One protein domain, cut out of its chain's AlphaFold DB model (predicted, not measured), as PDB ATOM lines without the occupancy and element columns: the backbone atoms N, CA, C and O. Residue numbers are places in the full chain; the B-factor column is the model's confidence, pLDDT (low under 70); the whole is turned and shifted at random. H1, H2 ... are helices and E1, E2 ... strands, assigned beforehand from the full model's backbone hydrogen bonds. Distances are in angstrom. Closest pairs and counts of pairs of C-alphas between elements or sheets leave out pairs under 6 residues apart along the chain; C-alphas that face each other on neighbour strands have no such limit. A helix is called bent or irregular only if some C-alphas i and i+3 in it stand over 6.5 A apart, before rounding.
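This is residues 3 to 26 and 58 to 180 of the 180 residues of an uncharacterized protein of Fraserbacteria sp. (strain RBG_16_55_9) (UniProt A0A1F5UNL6). A long helical hairpin, H3 and H4, has H1 packed alongside to make a three-helix bundle, and the last part of H4, past a kink near residue 131, runs on into a small head. In the head, two short parallel strands, E1 and E2, lie near the end of H4, with H2 and H6 crossing H4 and the short H5 following E2; residues 158 to 163 stick out. The printed part has 147 residues, with six named helices and two named strands in the order H1 E1 H2 H3 H4 E2 H5 H6, and the class is mostly helix. It is loose, with a radius of gyration of the C-alphas of 20.3 A, and spans 66 by 33 by 25 A.

H1 is residues 3 to 20, 25.9 A long, with C-alpha 3 at (-13.669, 26.775, 8.979). After the cut come strand E1, residues 60 to 63, and helix H2, residues 65 to 75. H3 is residues 77 to 102, 37.7 A long. H4 is residues 108 to 145, 54.4 A long, from C-alpha 108 at (5.573, 2.412, 17.395). It has a kink of 35 degrees near residue 131 and is neither bent nor irregular, but only just: C-alphas 130 and 133 are 6.5 A apart. Strand E2 is residues 149 to 152, H5 residues 153 to 156, and H6 residues 169 to 178, ending at C-alpha 178 (-9.714, 33.224, -16.015).

H1 touches H3 at a shallow tilt of 4 degrees, the same way; the closest C-alphas, of Ala 5 and Leu 83, are 7.2 A apart. H3 and H4 form a helical hairpin, opposite ways at a shallow tilt of 19 degrees, closest at the C-alphas of Leu 97 and Ala 111, 5.8 A. H4, the hub, touches H1 with residues 108 to 123 alone. With residues 133 to 141 alone it touches H6, about perpendicular at 79 degrees, closest at the C-alphas of Ala 137 and Val 172, 5.5 A. With residues 130 to 134 alone it touches H2, about perpendicular at 78 degrees, closest at the C-alphas of Ala 69 and Val 130, 6.2 A. E1 and E2 are parallel neighbours, with N 61 and O 149 within hydrogen-bond range at 3.0 A; with H2, H3 and H4 between them in the chain they make a strand-helix-strand unit, two parallel strands joined through helices. Every O i to N i+4 pair is within hydrogen-bond range in H1, H2, H3 and H6, and 32 of 34 are in H4; H5 is too short for such a pair.

The two C-alphas farthest apart, of Asn 103 and Thr 163, are 66.9 A apart. Residues 27 to 57 are not printed, and C-alphas 26 and 58 are 45.8 A apart across this cut. The link from H5 to H6 is long, 12 residues. The mean pLDDT of the printed part is 71.7, with residues 3 to 26 and 155 to 164 among those under 70.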
ATOM      1  N   LYS A   3     -13.852  27.555   7.745       40.25
ATOM      2  CA  LYS A   3     -13.669  26.775   8.979       40.25
ATOM      3  C   LYS A   3     -13.380  25.294   8.716       40.25
ATOM      4  O   LYS A   3     -12.720  24.689   9.545       40.25
ATOM      5  N   GLN A   4     -13.844  24.719   7.602       40.19
ATOM      6  CA  GLN A   4     -13.783  23.268   7.396       40.19
ATOM      7  C   GLN A   4     -12.399  22.761   6.962       40.19
ATOM      8  O   GLN A   4     -11.958  21.744   7.480       40.19
ATOM      9  N   ALA A   5     -11.649  23.494   6.128       42.19
ATOM     10  CA  ALA A   5     -10.277  23.083   5.787       42.19
ATOM     11  C   ALA A   5      -9.275  23.337   6.928       42.19
ATOM     12  O   ALA A   5      -8.331  22.579   7.124       42.19
ATOM     13  N   MET A   6      -9.512  24.377   7.736       44.38
ATOM     14  CA  MET A   6      -8.757  24.586   8.975       44.38
ATOM     15  C   MET A   6      -9.072  23.479   9.994       44.38
ATOM     16  O   MET A   6      -8.171  22.974  10.653       44.38
ATOM     17  N   TRP A   7     -10.333  23.036  10.056       47.12
ATOM     18  CA  TRP A   7     -10.734  21.853  10.818       47.12
ATOM     19  C   TRP A   7     -10.069  20.575  10.311       47.12
ATOM     20  O   TRP A   7      -9.632  19.782  11.129       47.12
ATOM     21  N   ALA A   8      -9.935  20.380   9.001       49.12
ATOM     22  CA  ALA A   8      -9.276  19.206   8.433       49.12
ATOM     23  C   ALA A   8      -7.817  19.060   8.895       49.12
ATOM     24  O   ALA A   8      -7.407  17.977   9.305       49.12
ATOM     25  N   LEU A   9      -7.055  20.157   8.915       53.62
ATOM     26  CA  LEU A   9      -5.683  20.170   9.437       53.62
ATOM     27  C   LEU A   9      -5.624  19.844  10.935       53.62
ATOM     28  O   LEU A   9      -4.749  19.095  11.373       53.62
ATOM     29  N   VAL A  10      -6.585  20.357  11.705       56.38
ATOM     30  CA  VAL A  10      -6.735  20.046  13.134       56.38
ATOM     31  C   VAL A  10      -7.146  18.582  13.347       56.38
ATOM     32  O   VAL A  10      -6.659  17.944  14.275       56.38
ATOM     33  N   VAL A  11      -7.983  18.017  12.473       57.53
ATOM     34  CA  VAL A  11      -8.431  16.616  12.524       57.53
ATOM     35  C   VAL A  11      -7.288  15.656  12.202       57.53
ATOM     36  O   VAL A  11      -7.141  14.656  12.901       57.53
ATOM     37  N   ILE A  12      -6.438  15.964  11.214       57.16
ATOM     38  CA  ILE A  12      -5.235  15.167  10.921       57.16
ATOM     39  C   ILE A  12      -4.302  15.165  12.138       57.16
ATOM     40  O   ILE A  12      -3.890  14.097  12.586       57.16
ATOM     41  N   GLY A  13      -4.035  16.343  12.716       53.66
ATOM     42  CA  GLY A  13      -3.223  16.457  13.931       53.66
ATOM     43  C   GLY A  13      -3.819  15.676  15.107       53.66
ATOM     44  O   GLY A  13      -3.104  14.967  15.809       53.66
ATOM     45  N   ALA A  14      -5.144  15.717  15.280       59.94
ATOM     46  CA  ALA A  14      -5.840  14.971  16.326       59.94
ATOM     47  C   ALA A  14      -5.793  13.445  16.119       59.94
ATOM     48  O   ALA A  14      -5.644  12.704  17.091       59.94
ATOM     49  N   LEU A  15      -5.884  12.964  14.875       57.81
ATOM     50  CA  LEU A  15      -5.792  11.536  14.544       57.81
ATOM     51  C   LEU A  15      -4.393  10.975  14.827       57.81
ATOM     52  O   LEU A  15      -4.269   9.891  15.399       57.81
ATOM     53  N   VAL A  16      -3.345  11.727  14.479       58.53
ATOM     54  CA  VAL A  16      -1.953  11.339  14.747       58.53
ATOM     55  C   VAL A  16      -1.651  11.413  16.252       58.53
ATOM     56  O   VAL A  16      -1.124  10.455  16.824       58.53
ATOM     57  N   ALA A  17      -2.060  12.494  16.927       57.34
ATOM     58  CA  ALA A  17      -1.849  12.677  18.364       57.34
ATOM     59  C   ALA A  17      -2.621  11.657  19.225       57.34
ATOM     60  O   ALA A  17      -2.100  11.185  20.239       57.34
ATOM     61  N   GLY A  18      -3.839  11.285  18.814       54.62
ATOM     62  CA  GLY A  18      -4.685  10.316  19.513       54.62
ATOM     63  C   GLY A  18      -4.153   8.881  19.472       54.62
ATOM     64  O   GLY A  18      -4.419   8.115  20.395       54.62
ATOM     65  N   PHE A  19      -3.377   8.519  18.444       59.81
ATOM     66  CA  PHE A  19      -2.837   7.164  18.306       59.81
ATOM     67  C   PHE A  19      -1.424   7.003  18.888       59.81
ATOM     68  O   PHE A  19      -1.136   5.991  19.527       59.81
ATOM     69  N   PHE A  20      -0.542   7.991  18.709       56.72
ATOM     70  CA  PHE A  20       0.861   7.871  19.133       56.72
ATOM     71  C   PHE A  20       1.170   8.494  20.502       56.72
ATOM     72  O   PHE A  20       2.264   8.296  21.036       56.72
ATOM     73  N   GLY A  21       0.202   9.187  21.111       49.25
ATOM     74  CA  GLY A  21       0.366   9.847  22.402       49.25
ATOM     75  C   GLY A  21       1.330  11.038  22.344       49.25
ATOM     76  O   GLY A  21       2.163  11.171  21.448       49.25
ATOM     77  N   GLY A  22       1.241  11.923  23.339       43.22
ATOM     78  CA  GLY A  22       1.932  13.223  23.389       43.22
ATOM     79  C   GLY A  22       3.470  13.234  23.310       43.22
ATOM     80  O   GLY A  22       4.061  14.299  23.440       43.22
ATOM     81  N   ARG A  23       4.138  12.095  23.087       45.00
ATOM     82  CA  ARG A  23       5.587  12.017  22.815       45.00
ATOM     83  C   ARG A  23       5.964  12.332  21.364       45.00
ATOM     84  O   ARG A  23       7.109  12.691  21.112       45.00
ATOM     85  N   VAL A  24       5.019  12.260  20.426       47.72
ATOM     86  CA  VAL A  24       5.237  12.735  19.045       47.72
ATOM     87  C   VAL A  24       5.185  14.274  18.969       47.72
ATOM     88  O   VAL A  24       5.902  14.882  18.177       47.72
ATOM     89  N   LEU A  25       4.450  14.913  19.888       41.16
ATOM     90  CA  LEU A  25       4.288  16.371  20.002       41.16
ATOM     91  C   LEU A  25       5.580  17.128  20.379       41.16
ATOM     92  O   LEU A  25       5.744  18.289  20.007       41.16
ATOM     93  N   SER A  26       6.540  16.496  21.067       44.34
ATOM     94  CA  SER A  26       7.849  17.121  21.345       44.34
ATOM     95  C   SER A  26       8.712  17.269  20.086       44.34
ATOM     96  O   SER A  26       9.393  18.279  19.928       44.34
ATOM     97  N   GLN A  58      12.328  51.564 -10.459       63.75
ATOM     98  CA  GLN A  58      11.741  50.293 -10.042       63.75
ATOM     99  C   GLN A  58      10.230  50.453  -9.963       63.75
ATOM    100  O   GLN A  58       9.733  51.316  -9.232       63.75
ATOM    101  N   ARG A  59       9.489  49.618 -10.691       73.69
ATOM    102  CA  ARG A  59       8.032  49.556 -10.547       73.69
ATOM    103  C   ARG A  59       7.701  48.514  -9.493       73.69
ATOM    104  O   ARG A  59       7.933  47.323  -9.694       73.69
ATOM    105  N   ILE A  60       7.162  48.979  -8.371       76.50
ATOM    106  CA  ILE A  60       6.849  48.152  -7.207       76.50
ATOM    107  C   ILE A  60       5.329  48.024  -7.082       76.50
ATOM    108  O   ILE A  60       4.614  49.026  -7.125       76.50
ATOM    109  N   ALA A  61       4.851  46.795  -6.902       82.94
ATOM    110  CA  ALA A  61       3.450  46.497  -6.623       82.94
ATOM    111  C   ALA A  61       3.285  45.792  -5.273       82.94
ATOM    112  O   ALA A  61       4.206  45.151  -4.761       82.94
ATOM    113  N   VAL A  62       2.084  45.890  -4.711       84.62
ATOM    114  CA  VAL A  62       1.689  45.181  -3.491       84.62
ATOM    115  C   VAL A  62       0.500  44.265  -3.745       84.62
ATOM    116  O   VAL A  62      -0.354  44.542  -4.587       84.62
ATOM    117  N   VAL A  63       0.432  43.165  -2.998       82.88
ATOM    118  CA  VAL A  63      -0.647  42.177  -3.098       82.88
ATOM    119  C   VAL A  63      -1.037  41.653  -1.717       82.88
ATOM    120  O   VAL A  63      -0.177  41.387  -0.880       82.88
ATOM    121  N   LYS A  64      -2.339  41.485  -1.472       81.44
ATOM    122  CA  LYS A  64      -2.863  40.856  -0.251       81.44
ATOM    123  C   LYS A  64      -3.009  39.350  -0.439       81.44
ATOM    124  O   LYS A  64      -4.067  38.845  -0.819       81.44
ATOM    125  N   VAL A  65      -1.925  38.616  -0.207       75.81
ATOM    126  CA  VAL A  65      -1.880  37.164  -0.468       75.81
ATOM    127  C   VAL A  65      -2.839  36.399   0.445       75.81
ATOM    128  O   VAL A  65      -3.472  35.443   0.000       75.81
ATOM    129  N   ASN A  66      -3.007  36.845   1.691       72.50
ATOM    130  CA  ASN A  66      -3.897  36.196   2.656       72.50
ATOM    131  C   ASN A  66      -5.374  36.328   2.253       72.50
ATOM    132  O   ASN A  66      -6.117  35.344   2.302       72.50
ATOM    133  N   ASP A  67      -5.781  37.512   1.785       78.44
ATOM    134  CA  ASP A  67      -7.135  37.746   1.272       78.44
ATOM    135  C   ASP A  67      -7.397  36.884   0.029       78.44
ATOM    136  O   ASP A  67      -8.449  36.252  -0.079       78.44
ATOM    137  N   LEU A  68      -6.422  36.792  -0.883       77.56
ATOM    138  CA  LEU A  68      -6.519  35.949  -2.076       77.56
ATOM    139  C   LEU A  68      -6.608  34.463  -1.736       77.56
ATOM    140  O   LEU A  68      -7.432  33.770  -2.326       77.56
ATOM    141  N   ALA A  69      -5.821  33.978  -0.776       73.06
ATOM    142  CA  ALA A  69      -5.871  32.590  -0.325       73.06
ATOM    143  C   ALA A  69      -7.234  32.248   0.288       73.06
ATOM    144  O   ALA A  69      -7.851  31.244  -0.079       73.06
ATOM    145  N   LEU A  70      -7.757  33.124   1.153       74.88
ATOM    146  CA  LEU A  70      -9.079  32.952   1.752       74.88
ATOM    147  C   LEU A  70     -10.183  32.963   0.686       74.88
ATOM    148  O   LEU A  70     -11.082  32.118   0.709       74.88
ATOM    149  N   ARG A  71     -10.112  33.898  -0.266       80.00
ATOM    150  CA  ARG A  71     -11.089  34.028  -1.356       80.00
ATOM    151  C   ARG A  71     -11.001  32.847  -2.324       80.00
ATOM    152  O   ARG A  71     -12.039  32.352  -2.757       80.00
ATOM    153  N   TYR A  72      -9.799  32.346  -2.609       77.50
ATOM    154  CA  TYR A  72      -9.576  31.157  -3.434       77.50
ATOM    155  C   TYR A  72     -10.193  29.921  -2.794       77.50
ATOM    156  O   TYR A  72     -10.965  29.218  -3.439       77.50
ATOM    157  N   GLN A  73      -9.940  29.716  -1.501       71.62
ATOM    158  CA  GLN A  73     -10.506  28.608  -0.739       71.62
ATOM    159  C   GLN A  73     -12.043  28.661  -0.684       71.62
ATOM    160  O   GLN A  73     -12.699  27.627  -0.735       71.62
ATOM    161  N   GLN A  74     -12.639  29.854  -0.597       77.12
ATOM    162  CA  GLN A  74     -14.100  30.012  -0.567       77.12
ATOM    163  C   GLN A  74     -14.780  29.773  -1.922       77.12
ATOM    164  O   GLN A  74     -15.953  29.415  -1.942       77.12
ATOM    165  N   ASN A  75     -14.072  29.983  -3.036       75.69
ATOM    166  CA  ASN A  75     -14.640  29.933  -4.389       75.69
ATOM    167  C   ASN A  75     -14.163  28.719  -5.213       75.69
ATOM    168  O   ASN A  75     -14.409  28.657  -6.420       75.69
ATOM    169  N   ASN A  76     -13.480  27.753  -4.590       74.69
ATOM    170  CA  ASN A  76     -13.061  26.513  -5.239       74.69
ATOM    171  C   ASN A  76     -13.653  25.272  -4.555       74.69
ATOM    172  O   ASN A  76     -13.003  24.696  -3.683       74.69
ATOM    173  N   PRO A  77     -14.835  24.796  -4.992       71.25
ATOM    174  CA  PRO A  77     -15.388  23.532  -4.501       71.25
ATOM    175  C   PRO A  77     -14.486  22.328  -4.831       71.25
ATOM    176  O   PRO A  77     -14.410  21.386  -4.052       71.25
ATOM    177  N   ALA A  78     -13.710  22.391  -5.919       72.38
ATOM    178  CA  ALA A  78     -12.722  21.363  -6.262       72.38
ATOM    179  C   ALA A  78     -11.611  21.214  -5.203       72.38
ATOM    180  O   ALA A  78     -11.057  20.134  -5.027       72.38
ATOM    181  N   LEU A  79     -11.292  22.290  -4.480       71.12
ATOM    182  CA  LEU A  79     -10.263  22.274  -3.440       71.12
ATOM    183  C   LEU A  79     -10.781  21.603  -2.164       71.12
ATOM    184  O   LEU A  79     -10.007  20.986  -1.443       71.12
ATOM    185  N   GLU A  80     -12.090  21.673  -1.915       68.31
ATOM    186  CA  GLU A  80     -12.765  20.929  -0.849       68.31
ATOM    187  C   GLU A  80     -12.799  19.424  -1.151       68.31
ATOM    188  O   GLU A  80     -12.508  18.613  -0.272       68.31
ATOM    189  N   GLU A  81     -13.072  19.050  -2.402       74.69
ATOM    190  CA  GLU A  81     -13.045  17.654  -2.850       74.69
ATOM    191  C   GLU A  81     -11.632  17.056  -2.778       74.69
ATOM    192  O   GLU A  81     -11.452  15.985  -2.199       74.69
ATOM    193  N   GLN A  82     -10.612  17.795  -3.235       72.25
ATOM    194  CA  GLN A  82      -9.203  17.412  -3.070       72.25
ATOM    195  C   GLN A  82      -8.808  17.263  -1.597       72.25
ATOM    196  O   GLN A  82      -8.103  16.320  -1.236       72.25
ATOM    197  N   LEU A  83      -9.281  18.161  -0.725       70.44
ATOM    198  CA  LEU A  83      -9.036  18.071   0.716       70.44
ATOM    199  C   LEU A  83      -9.624  16.793   1.311       70.44
ATOM    200  O   LEU A  83      -9.002  16.153   2.157       70.44
ATOM    201  N   LYS A  84     -10.842  16.450   0.893       73.94
ATOM    202  CA  LYS A  84     -11.546  15.264   1.366       73.94
ATOM    203  C   LYS A  84     -10.841  13.988   0.909       73.94
ATOM    204  O   LYS A  84     -10.641  13.091   1.720       73.94
ATOM    205  N   GLU A  85     -10.400  13.944  -0.344       81.00
ATOM    206  CA  GLU A  85      -9.645  12.809  -0.877       81.00
ATOM    207  C   GLU A  85      -8.296  12.625  -0.157       81.00
ATOM    208  O   GLU A  85      -7.924  11.505   0.196       81.00
ATOM    209  N   GLU A  86      -7.577  13.717   0.122       74.62
ATOM    210  CA  GLU A  86      -6.339  13.681   0.912       74.62
ATOM    211  C   GLU A  86      -6.588  13.212   2.352       74.62
ATOM    212  O   GLU A  86      -5.847  12.374   2.865       74.62
ATOM    213  N   LEU A  87      -7.660  13.679   3.001       72.31
ATOM    214  CA  LEU A  87      -8.046  13.205   4.333       72.31
ATOM    215  C   LEU A  87      -8.331  11.702   4.352       72.31
ATOM    216  O   LEU A  87      -7.872  11.006   5.261       72.31
ATOM    217  N   ASP A  88      -9.058  11.199   3.354       80.81
ATOM    218  CA  ASP A  88      -9.388   9.779   3.252       80.81
ATOM    219  C   ASP A  88      -8.122   8.931   3.028       80.81
ATOM    220  O   ASP A  88      -7.941   7.903   3.689       80.81
ATOM    221  N   LYS A  89      -7.183   9.400   2.190       83.81
ATOM    222  CA  LYS A  89      -5.868   8.756   1.996       83.81
ATOM    223  C   LYS A  89      -5.051   8.709   3.284       83.81
ATOM    224  O   LYS A  89      -4.466   7.671   3.607       83.81
ATOM    225  N   ILE A  90      -5.010   9.809   4.035       78.38
ATOM    226  CA  ILE A  90      -4.273   9.882   5.304       78.38
ATOM    227  C   ILE A  90      -4.905   8.957   6.335       78.38
ATOM    228  O   ILE A  90      -4.185   8.231   7.016       78.38
ATOM    229  N   LYS A  91      -6.237   8.939   6.431       78.25
ATOM    230  CA  LYS A  91      -6.954   8.065   7.359       78.25
ATOM    231  C   LYS A  91      -6.648   6.593   7.088       78.25
ATOM    232  O   LYS A  91      -6.248   5.887   8.012       78.25
ATOM    233  N   LEU A  92      -6.740   6.167   5.827       85.44
ATOM    234  CA  LEU A  92      -6.365   4.813   5.405       85.44
ATOM    235  C   LEU A  92      -4.900   4.498   5.724       85.44
ATOM    236  O   LEU A  92      -4.586   3.417   6.216       85.44
ATOM    237  N   SER A  93      -3.999   5.452   5.482       83.50
ATOM    238  CA  SER A  93      -2.568   5.271   5.754       83.50
ATOM    239  C   SER A  93      -2.283   5.146   7.252       83.50
ATOM    240  O   SER A  93      -1.480   4.305   7.651       83.50
ATOM    241  N   ILE A  94      -2.964   5.936   8.090       79.69
ATOM    242  CA  ILE A  94      -2.877   5.820   9.546       79.69
ATOM    243  C   ILE A  94      -3.395   4.450   9.972       79.69
ATOM    244  O   ILE A  94      -2.646   3.739  10.628       79.69
ATOM    245  N   GLU A  95      -4.601   4.041   9.564       83.56
ATOM    246  CA  GLU A  95      -5.175   2.721   9.888       83.56
ATOM    247  C   GLU A  95      -4.225   1.571   9.518       83.56
ATOM    248  O   GLU A  95      -4.020   0.643  10.307       83.56
ATOM    249  N   LEU A  96      -3.569   1.665   8.360       88.38
ATOM    250  CA  LEU A  96      -2.588   0.682   7.914       88.38
ATOM    251  C   LEU A  96      -1.332   0.675   8.801       88.38
ATOM    252  O   LEU A  96      -0.868  -0.397   9.186       88.38
ATOM    253  N   LEU A  97      -0.823   1.844   9.208       82.50
ATOM    254  CA  LEU A  97       0.259   1.940  10.197       82.50
ATOM    255  C   LEU A  97      -0.157   1.343  11.552       82.50
ATOM    256  O   LEU A  97       0.648   0.655  12.180       82.50
ATOM    257  N   GLN A  98      -1.408   1.537  11.990       80.38
ATOM    258  CA  GLN A  98      -1.914   0.930  13.228       80.38
ATOM    259  C   GLN A  98      -1.903  -0.599  13.141       80.38
ATOM    260  O   GLN A  98      -1.450  -1.266  14.073       80.38
ATOM    261  N   GLN A  99      -2.353  -1.159  12.013       88.06
ATOM    262  CA  GLN A  99      -2.321  -2.602  11.773       88.06
ATOM    263  C   GLN A  99      -0.888  -3.143  11.720       88.06
ATOM    264  O   GLN A  99      -0.607  -4.185  12.308       88.06
ATOM    265  N   GLN A 100       0.038  -2.430  11.073       86.50
ATOM    266  CA  GLN A 100       1.447  -2.833  11.010       86.50
ATOM    267  C   GLN A 100       2.102  -2.851  12.398       86.50
ATOM    268  O   GLN A 100       2.866  -3.771  12.697       86.50
ATOM    269  N   VAL A 101       1.767  -1.893  13.270       85.00
ATOM    270  CA  VAL A 101       2.202  -1.892  14.678       85.00
ATOM    271  C   VAL A 101       1.577  -3.055  15.448       85.00
ATOM    272  O   VAL A 101       2.283  -3.759  16.167       85.00
ATOM    273  N   ALA A 102       0.266  -3.281  15.301       85.56
ATOM    274  CA  ALA A 102      -0.446  -4.360  15.993       85.56
ATOM    275  C   ALA A 102       0.086  -5.751  15.611       85.56
ATOM    276  O   ALA A 102       0.192  -6.631  16.462       85.56
ATOM    277  N   ASN A 103       0.485  -5.918  14.349       91.81
ATOM    278  CA  ASN A 103       1.071  -7.146  13.817       91.81
ATOM    279  C   ASN A 103       2.587  -7.262  14.075       91.81
ATOM    280  O   ASN A 103       3.206  -8.220  13.617       91.81
ATOM    281  N   GLY A 104       3.203  -6.290  14.760       85.38
ATOM    282  CA  GLY A 104       4.637  -6.281  15.066       85.38
ATOM    283  C   GLY A 104       5.555  -6.100  13.851       85.38
ATOM    284  O   GLY A 104       6.746  -6.382  13.945       85.38
ATOM    285  N   GLN A 105       5.024  -5.648  12.710       87.88
ATOM    286  CA  GLN A 105       5.789  -5.442  11.474       87.88
ATOM    287  C   GLN A 105       6.648  -4.173  11.517       87.88
ATOM    288  O   GLN A 105       7.682  -4.112  10.856       87.88
ATOM    289  N   ILE A 106       6.218  -3.163  12.276       85.69
ATOM    290  CA  ILE A 106       6.955  -1.915  12.498       85.69
ATOM    291  C   ILE A 106       6.886  -1.521  13.973       85.69
ATOM    292  O   ILE A 106       5.926  -1.856  14.674       85.69
ATOM    293  N   SER A 107       7.890  -0.783  14.443       79.50
ATOM    294  CA  SER A 107       7.873  -0.225  15.794       79.50
ATOM    295  C   SER A 107       6.873   0.936  15.902       79.50
ATOM    296  O   SER A 107       6.510   1.576  14.910       79.50
ATOM    297  N   LYS A 108       6.429   1.240  17.129       73.31
ATOM    298  CA  LYS A 108       5.573   2.412  17.395       73.31
ATOM    299  C   LYS A 108       6.263   3.729  17.028       73.31
ATOM    300  O   LYS A 108       5.585   4.659  16.603       73.31
ATOM    301  N   GLU A 109       7.582   3.799  17.181       75.19
ATOM    302  CA  GLU A 109       8.382   4.973  16.821       75.19
ATOM    303  C   GLU A 109       8.463   5.159  15.303       75.19
ATOM    304  O   GLU A 109       8.170   6.251  14.816       75.19
ATOM    305  N   ASP A 110       8.730   4.094  14.540       74.75
ATOM    306  CA  ASP A 110       8.759   4.159  13.070       74.75
ATOM    307  C   ASP A 110       7.388   4.515  12.485       74.75
ATOM    308  O   ASP A 110       7.279   5.277  11.522       74.75
ATOM    309  N   ALA A 111       6.323   3.982  13.083       73.12
ATOM    310  CA  ALA A 111       4.955   4.322  12.719       73.12
ATOM    311  C   ALA A 111       4.629   5.796  13.016       73.12
ATOM    312  O   ALA A 111       3.991   6.455  12.194       73.12
ATOM    313  N   GLY A 112       5.108   6.328  14.146       71.56
ATOM    314  CA  GLY A 112       4.952   7.736  14.509       71.56
ATOM    315  C   GLY A 112       5.675   8.674  13.541       71.56
ATOM    316  O   GLY A 112       5.094   9.666  13.103       71.56
ATOM    317  N   LEU A 113       6.904   8.334  13.138       76.12
ATOM    318  CA  LEU A 113       7.660   9.099  12.139       76.12
ATOM    319  C   LEU A 113       6.948   9.122  10.782       76.12
ATOM    320  O   LEU A 113       6.755  10.195  10.211       76.12
ATOM    321  N   LYS A 114       6.473   7.964  10.304       77.25
ATOM    322  CA  LYS A 114       5.709   7.874   9.048       77.25
ATOM    323  C   LYS A 114       4.398   8.657   9.102       77.25
ATOM    324  O   LYS A 114       4.030   9.307   8.127       77.25
ATOM    325  N   ALA A 115       3.697   8.634  10.235       73.50
ATOM    326  CA  ALA A 115       2.482   9.422  10.416       73.50
ATOM    327  C   ALA A 115       2.763  10.936  10.368       73.50
ATOM    328  O   ALA A 115       1.995  11.691   9.771       73.50
ATOM    329  N   LEU A 116       3.894  11.371  10.929       70.06
ATOM    330  CA  LEU A 116       4.326  12.770  10.905       70.06
ATOM    331  C   LEU A 116       4.738  13.218   9.492       70.06
ATOM    332  O   LEU A 116       4.413  14.329   9.069       70.06
ATOM    333  N   GLU A 117       5.390  12.341   8.725       76.69
ATOM    334  CA  GLU A 117       5.674  12.571   7.305       76.69
ATOM    335  C   GLU A 117       4.394  12.701   6.471       76.69
ATOM    336  O   GLU A 117       4.291  13.623   5.660       76.69
ATOM    337  N   LEU A 118       3.396  11.841   6.706       76.94
ATOM    338  CA  LEU A 118       2.090  11.918   6.041       76.94
ATOM    339  C   LEU A 118       1.376  13.239   6.351       76.94
ATOM    340  O   LEU A 118       0.912  13.916   5.434       76.94
ATOM    341  N   GLN A 119       1.356  13.652   7.621       69.31
ATOM    342  CA  GLN A 119       0.795  14.940   8.034       69.31
ATOM    343  C   GLN A 119       1.516  16.118   7.359       69.31
ATOM    344  O   GLN A 119       0.864  17.043   6.867       69.31
ATOM    345  N   ARG A 120       2.853  16.086   7.299       69.44
ATOM    346  CA  ARG A 120       3.654  17.129   6.639       69.44
ATOM    347  C   ARG A 120       3.393  17.178   5.133       69.44
ATOM    348  O   ARG A 120       3.266  18.269   4.579       69.44
ATOM    349  N   SER A 121       3.322  16.022   4.477       74.31
ATOM    350  CA  SER A 121       3.033  15.923   3.044       74.31
ATOM    351  C   SER A 121       1.666  16.528   2.721       74.31
ATOM    352  O   SER A 121       1.562  17.395   1.857       74.31
ATOM    353  N   ALA A 122       0.644  16.177   3.504       69.75
ATOM    354  CA  ALA A 122      -0.703  16.712   3.354       69.75
ATOM    355  C   ALA A 122      -0.759  18.237   3.532       69.75
ATOM    356  O   ALA A 122      -1.347  18.943   2.715       69.75
ATOM    357  N   GLN A 123      -0.098  18.763   4.570       66.00
ATOM    358  CA  GLN A 123       0.006  20.209   4.794       66.00
ATOM    359  C   GLN A 123       0.661  20.930   3.614       66.00
ATOM    360  O   GLN A 123       0.141  21.944   3.147       66.00
ATOM    361  N   ASN A 124       1.776  20.396   3.113       69.81
ATOM    362  CA  ASN A 124       2.481  20.979   1.978       69.81
ATOM    363  C   ASN A 124       1.645  20.926   0.696       69.81
ATOM    364  O   ASN A 124       1.567  21.929  -0.007       69.81
ATOM    365  N   ASN A 125       0.986  19.802   0.408       71.94
ATOM    366  CA  ASN A 125       0.153  19.648  -0.786       71.94
ATOM    367  C   ASN A 125      -1.005  20.650  -0.792       71.94
ATOM    368  O   ASN A 125      -1.243  21.309  -1.802       71.94
ATOM    369  N   LEU A 126      -1.673  20.832   0.350       67.50
ATOM    370  CA  LEU A 126      -2.743  21.818   0.491       67.50
ATOM    371  C   LEU A 126      -2.235  23.251   0.338       67.50
ATOM    372  O   LEU A 126      -2.864  24.067  -0.338       67.50
ATOM    373  N   LEU A 127      -1.078  23.557   0.925       66.25
ATOM    374  CA  LEU A 127      -0.477  24.878   0.805       66.25
ATOM    375  C   LEU A 127      -0.073  25.177  -0.645       66.25
ATOM    376  O   LEU A 127      -0.332  26.274  -1.128       66.25
ATOM    377  N   VAL A 128       0.488  24.200  -1.362       71.19
ATOM    378  CA  VAL A 128       0.832  24.324  -2.786       71.19
ATOM    379  C   VAL A 128      -0.420  24.464  -3.656       71.19
ATOM    380  O   VAL A 128      -0.435  25.312  -4.547       71.19
ATOM    381  N   ALA A 129      -1.486  23.707  -3.381       70.31
ATOM    382  CA  ALA A 129      -2.743  23.789  -4.128       70.31
ATOM    383  C   ALA A 129      -3.411  25.172  -4.022       70.31
ATOM    384  O   ALA A 129      -4.022  25.642  -4.980       70.31
ATOM    385  N   VAL A 130      -3.266  25.849  -2.877       70.19
ATOM    386  CA  VAL A 130      -3.808  27.201  -2.663       70.19
ATOM    387  C   VAL A 130      -2.838  28.287  -3.139       70.19
ATOM    388  O   VAL A 130      -3.240  29.208  -3.850       70.19
ATOM    389  N   ALA A 131      -1.561  28.204  -2.761       70.38
ATOM    390  CA  ALA A 131      -0.574  29.250  -3.027       70.38
ATOM    391  C   ALA A 131      -0.030  29.218  -4.463       70.38
ATOM    392  O   ALA A 131       0.306  30.267  -5.006       70.38
ATOM    393  N   GLY A 132       0.037  28.045  -5.097       76.81
ATOM    394  CA  GLY A 132       0.569  27.869  -6.451       76.81
ATOM    395  C   GLY A 132      -0.163  28.707  -7.507       76.81
ATOM    396  O   GLY A 132       0.487  29.498  -8.191       76.81
ATOM    397  N   PRO A 133      -1.503  28.617  -7.614       77.44
ATOM    398  CA  PRO A 133      -2.288  29.432  -8.545       77.44
ATOM    399  C   PRO A 133      -2.141  30.939  -8.302       77.44
ATOM    400  O   PRO A 133      -2.051  31.718  -9.250       77.44
ATOM    401  N   ILE A 134      -2.067  31.351  -7.032       79.12
ATOM    402  CA  ILE A 134      -1.873  32.754  -6.644       79.12
ATOM    403  C   ILE A 134      -0.489  33.241  -7.080       79.12
ATOM    404  O   ILE A 134      -0.376  34.288  -7.717       79.12
ATOM    405  N   GLN A 135       0.559  32.463  -6.802       77.94
ATOM    406  CA  GLN A 135       1.928  32.786  -7.198       77.94
ATOM    407  C   GLN A 135       2.078  32.851  -8.723       77.94
ATOM    408  O   GLN A 135       2.731  33.758  -9.238       77.94
ATOM    409  N   ALA A 136       1.454  31.925  -9.455       82.62
ATOM    410  CA  ALA A 136       1.468  31.925 -10.915       82.62
ATOM    411  C   ALA A 136       0.810  33.193 -11.488       82.62
ATOM    412  O   ALA A 136       1.379  33.837 -12.371       82.62
ATOM    413  N   ALA A 137      -0.344  33.592 -10.944       84.31
ATOM    414  CA  ALA A 137      -1.035  34.814 -11.347       84.31
ATOM    415  C   ALA A 137      -0.231  36.085 -11.013       84.31
ATOM    416  O   ALA A 137      -0.155  36.991 -11.844       84.31
ATOM    417  N   ILE A 138       0.419  36.136  -9.843       82.31
ATOM    418  CA  ILE A 138       1.334  37.229  -9.473       82.31
ATOM    419  C   ILE A 138       2.485  37.329 -10.481       82.31
ATOM    420  O   ILE A 138       2.743  38.414 -10.996       82.31
ATOM    421  N   ASN A 139       3.141  36.208 -10.802       83.69
ATOM    422  CA  ASN A 139       4.273  36.187 -11.730       83.69
ATOM    423  C   ASN A 139       3.878  36.667 -13.136       83.69
ATOM    424  O   ASN A 139       4.614  37.438 -13.747       83.69
ATOM    425  N   GLN A 140       2.707  36.254 -13.635       84.75
ATOM    426  CA  GLN A 140       2.200  36.713 -14.932       84.75
ATOM    427  C   GLN A 140       1.949  38.223 -14.943       84.75
ATOM    428  O   GLN A 140       2.405  38.918 -15.847       84.75
ATOM    429  N   ILE A 141       1.271  38.752 -13.921       84.00
ATOM    430  CA  ILE A 141       0.972  40.189 -13.838       84.00
ATOM    431  C   ILE A 141       2.254  41.006 -13.671       84.00
ATOM    432  O   ILE A 141       2.385  42.061 -14.291       84.00
ATOM    433  N   ALA A 142       3.213  40.510 -12.885       80.50
ATOM    434  CA  ALA A 142       4.522  41.133 -12.734       80.50
ATOM    435  C   ALA A 142       5.241  41.268 -14.081       80.50
ATOM    436  O   ALA A 142       5.701  42.356 -14.423       80.50
ATOM    437  N   GLN A 143       5.256  40.202 -14.886       84.25
ATOM    438  CA  GLN A 143       5.866  40.216 -16.217       84.25
ATOM    439  C   GLN A 143       5.121  41.132 -17.197       84.25
ATOM    440  O   GLN A 143       5.750  41.941 -17.876       84.25
ATOM    441  N   GLU A 144       3.790  41.057 -17.255       85.81
ATOM    442  CA  GLU A 144       2.979  41.848 -18.192       85.81
ATOM    443  C   GLU A 144       3.025  43.352 -17.912       85.81
ATOM    444  O   GLU A 144       3.025  44.172 -18.833       85.81
ATOM    445  N   LYS A 145       3.024  43.732 -16.632       82.81
ATOM    446  CA  LYS A 145       3.034  45.136 -16.210       82.81
ATOM    447  C   LYS A 145       4.448  45.678 -16.028       82.81
ATOM    448  O   LYS A 145       4.585  46.891 -15.865       82.81
ATOM    449  N   GLY A 146       5.466  44.819 -16.089       80.94
ATOM    450  CA  GLY A 146       6.865  45.178 -15.881       80.94
ATOM    451  C   GLY A 146       7.143  45.620 -14.445       80.94
ATOM    452  O   GLY A 146       7.788  46.647 -14.254       80.94
ATOM    453  N   TYR A 147       6.598  44.906 -13.456       79.31
ATOM    454  CA  TYR A 147       6.962  45.098 -12.053       79.31
ATOM    455  C   TYR A 147       8.261  44.350 -11.755       79.31
ATOM    456  O   TYR A 147       8.366  43.151 -12.011       79.31
ATOM    457  N   ASP A 148       9.231  45.054 -11.177       72.69
ATOM    458  CA  ASP A 148      10.510  44.471 -10.762       72.69
ATOM    459  C   ASP A 148      10.382  43.751  -9.414       72.69
ATOM    460  O   ASP A 148      11.103  42.794  -9.134       72.69
ATOM    461  N   VAL A 149       9.453  44.218  -8.570       76.88
ATOM    462  CA  VAL A 149       9.197  43.675  -7.235       76.88
ATOM    463  C   VAL A 149       7.696  43.687  -6.951       76.88
ATOM    464  O   VAL A 149       7.028  44.714  -7.085       76.88
ATOM    465  N   VAL A 150       7.177  42.544  -6.502       75.69
ATOM    466  CA  VAL A 150       5.838  42.428  -5.915       75.69
ATOM    467  C   VAL A 150       5.993  42.020  -4.459       75.69
ATOM    468  O   VAL A 150       6.622  41.006  -4.164       75.69
ATOM    469  N   MET A 151       5.418  42.801  -3.551       76.88
ATOM    470  CA  MET A 151       5.526  42.562  -2.113       76.88
ATOM    471  C   MET A 151       4.170  42.213  -1.512       76.88
ATOM    472  O   MET A 151       3.125  42.670  -1.981       76.88
ATOM    473  N   LYS A 152       4.176  41.434  -0.432       73.31
ATOM    474  CA  LYS A 152       2.966  41.248   0.365       73.31
ATOM    475  C   LYS A 152       2.624  42.561   1.046       73.31
ATOM    476  O   LYS A 152       3.487  43.204   1.640       73.31
ATOM    477  N   ARG A 153       1.367  42.982   0.959       71.12
ATOM    478  CA  ARG A 153       0.938  44.253   1.547       71.12
ATOM    479  C   ARG A 153       1.155  44.261   3.062       71.12
ATOM    480  O   ARG A 153       1.525  45.291   3.612       71.12
ATOM    481  N   GLU A 154       0.965  43.117   3.707       72.19
ATOM    482  CA  GLU A 154       1.099  42.940   5.154       72.19
ATOM    483  C   GLU A 154       2.540  43.148   5.649       72.19
ATOM    484  O   GLU A 154       2.733  43.593   6.777       72.19
ATOM    485  N   ASP A 155       3.534  42.892   4.793       61.44
ATOM    486  CA  ASP A 155       4.952  42.942   5.167       61.44
ATOM    487  C   ASP A 155       5.550  44.352   5.026       61.44
ATOM    488  O   ASP A 155       6.596  44.644   5.603       61.44
ATOM    489  N   VAL A 156       4.920  45.236   4.239       58.50
ATOM    490  CA  VAL A 156       5.564  46.491   3.797       58.50
ATOM    491  C   VAL A 156       4.678  47.727   3.930       58.50
ATOM    492  O   VAL A 156       5.162  48.854   3.838       58.50
ATOM    493  N   VAL A 157       3.377  47.555   4.176       57.31
ATOM    494  CA  VAL A 157       2.421  48.664   4.216       57.31
ATOM    495  C   VAL A 157       1.789  48.782   5.596       57.31
ATOM    496  O   VAL A 157       0.787  48.139   5.897       57.31
ATOM    497  N   LEU A 158       2.327  49.695   6.406       56.12
ATOM    498  CA  LEU A 158       1.667  50.174   7.629       56.12
ATOM    499  C   LEU A 158       0.582  51.219   7.306       56.12
ATOM    500  O   LEU A 158      -0.456  51.275   7.961       56.12
ATOM    501  N   TYR A 159       0.808  52.031   6.267       48.22
ATOM    502  CA  TYR A 159      -0.116  53.039   5.746       48.22
ATOM    503  C   TYR A 159       0.208  53.300   4.264       48.22
ATOM    504  O   TYR A 159       1.361  53.556   3.932       48.22
ATOM    505  N   ILE A 160      -0.781  53.223   3.364       53.69
ATOM    506  CA  ILE A 160      -0.623  53.592   1.944       53.69
ATOM    507  C   ILE A 160      -1.428  54.867   1.688       53.69
ATOM    508  O   ILE A 160      -2.644  54.892   1.878       53.69
ATOM    509  N   GLN A 161      -0.753  55.911   1.207       48.81
ATOM    510  CA  GLN A 161      -1.393  56.944   0.395       48.81
ATOM    511  C   GLN A 161      -1.573  56.339  -1.003       48.81
ATOM    512  O   GLN A 161      -0.596  55.874  -1.591       48.81
ATOM    513  N   GLY A 162      -2.813  56.278  -1.503       51.91
ATOM    514  CA  GLY A 162      -3.240  55.445  -2.645       51.91
ATOM    515  C   GLY A 162      -2.592  55.710  -4.013       51.91
ATOM    516  O   GLY A 162      -3.088  55.204  -5.009       51.91
ATOM    517  N   THR A 163      -1.524  56.500  -4.081       56.00
ATOM    518  CA  THR A 163      -0.853  56.941  -5.310       56.00
ATOM    519  C   THR A 163       0.593  56.454  -5.454       56.00
ATOM    520  O   THR A 163       1.177  56.663  -6.511       56.00
ATOM    521  N   VAL A 164       1.189  55.827  -4.428       63.81
ATOM    522  CA  VAL A 164       2.630  55.480  -4.433       63.81
ATOM    523  C   VAL A 164       2.904  54.017  -4.803       63.81
ATOM    524  O   VAL A 164       3.955  53.718  -5.361       63.81
ATOM    525  N   LEU A 165       1.974  53.102  -4.511       71.25
ATOM    526  CA  LEU A 165       2.126  51.667  -4.768       71.25
ATOM    527  C   LEU A 165       0.878  51.120  -5.458       71.25
ATOM    528  O   LEU A 165      -0.235  51.315  -4.968       71.25
ATOM    529  N   ASP A 166       1.082  50.405  -6.563       79.69
ATOM    530  CA  ASP A 166       0.004  49.717  -7.268       79.69
ATOM    531  C   ASP A 166      -0.435  48.489  -6.458       79.69
ATOM    532  O   ASP A 166       0.352  47.570  -6.226       79.69
ATOM    533  N   ASP A 167      -1.701  48.450  -6.037       83.94
ATOM    534  CA  ASP A 167      -2.303  47.251  -5.452       83.94
ATOM    535  C   ASP A 167      -2.847  46.353  -6.573       83.94
ATOM    536  O   ASP A 167      -3.826  46.684  -7.248       83.94
ATOM    537  N   ILE A 168      -2.199  45.207  -6.785       87.00
ATOM    538  CA  ILE A 168      -2.553  44.264  -7.853       87.00
ATOM    539  C   ILE A 168      -3.511  43.161  -7.384       87.00
ATOM    540  O   ILE A 168      -3.805  42.251  -8.158       87.00
ATOM    541  N   THR A 169      -4.026  43.222  -6.151       86.31
ATOM    542  CA  THR A 169      -4.830  42.146  -5.541       86.31
ATOM    543  C   THR A 169      -6.019  41.733  -6.410       86.31
ATOM    544  O   THR A 169      -6.176  40.551  -6.710       86.31
ATOM    545  N   GLU A 170      -6.827  42.680  -6.892       89.00
ATOM    546  CA  GLU A 170      -7.982  42.343  -7.741       89.00
ATOM    547  C   GLU A 170      -7.565  41.834  -9.128       89.00
ATOM    548  O   GLU A 170      -8.217  40.950  -9.677       89.00
ATOM    549  N   GLN A 171      -6.445  42.317  -9.678       86.94
ATOM    550  CA  GLN A 171      -5.928  41.829 -10.962       86.94
ATOM    551  C   GLN A 171      -5.493  40.363 -10.847       86.94
ATOM    552  O   GLN A 171      -5.817  39.547 -11.713       86.94
ATOM    553  N   VAL A 172      -4.800  40.027  -9.754       86.06
ATOM    554  CA  VAL A 172      -4.402  38.654  -9.427       86.06
ATOM    555  C   VAL A 172      -5.646  37.783  -9.268       86.06
ATOM    556  O   VAL A 172      -5.710  36.707  -9.858       86.06
ATOM    557  N   TRP A 173      -6.669  38.265  -8.556       88.88
ATOM    558  CA  TRP A 173      -7.928  37.539  -8.399       88.88
ATOM    559  C   TRP A 173      -8.622  37.250  -9.735       88.88
ATOM    560  O   TRP A 173      -8.973  36.103 -10.013       88.88
ATOM    561  N   SER A 174      -8.775  38.260 -10.594       87.69
ATOM    562  CA  SER A 174      -9.364  38.076 -11.922       87.69
ATOM    563  C   SER A 174      -8.578  37.066 -12.754       87.69
ATOM    564  O   SER A 174      -9.184  36.212 -13.396       87.69
ATOM    565  N   ARG A 175      -7.239  37.106 -12.697       86.00
ATOM    566  CA  ARG A 175      -6.389  36.177 -13.451       86.00
ATOM    567  C   ARG A 175      -6.579  34.730 -13.004       86.00
ATOM    568  O   ARG A 175      -6.686  33.844 -13.847       86.00
ATOM    569  N   ILE A 176      -6.673  34.506 -11.693       83.31
ATOM    570  CA  ILE A 176      -6.937  33.184 -11.112       83.31
ATOM    571  C   ILE A 176      -8.282  32.621 -11.598       83.31
ATOM    572  O   ILE A 176      -8.386  31.422 -11.848       83.31
ATOM    573  N   LEU A 177      -9.304  33.469 -11.751       80.00
ATOM    574  CA  LEU A 177     -10.613  33.046 -12.260       80.00
ATOM    575  C   LEU A 177     -10.584  32.696 -13.752       80.00
ATOM    576  O   LEU A 177     -11.246  31.747 -14.154       80.00
ATOM    577  N   THR A 178      -9.820  33.438 -14.558       76.19
ATOM    578  CA  THR A 178      -9.714  33.224 -16.015       76.19
ATOM    579  C   THR A 178      -8.754  32.106 -16.424       76.19
ATOM    580  O   THR A 178      -8.723  31.738 -17.590       76.19
ATOM    581  N   ALA A 179      -7.937  31.601 -15.495       63.28
ATOM    582  CA  ALA A 179      -7.018  30.487 -15.738       63.28
ATOM    583  C   ALA A 179      -7.688  29.101 -15.611       63.28
ATOM    584  O   ALA A 179      -7.003  28.087 -15.742       63.28
ATOM    585  N   LYS A 180      -8.996  29.065 -15.319       50.88
ATOM    586  CA  LYS A 180      -9.848  27.869 -15.357       50.88
ATOM    587  C   LYS A 180     -10.458  27.690 -16.740       50.88
ATOM    588  O   LYS A 180     -10.578  26.518 -17.151       50.88
TER     589      LYS A 180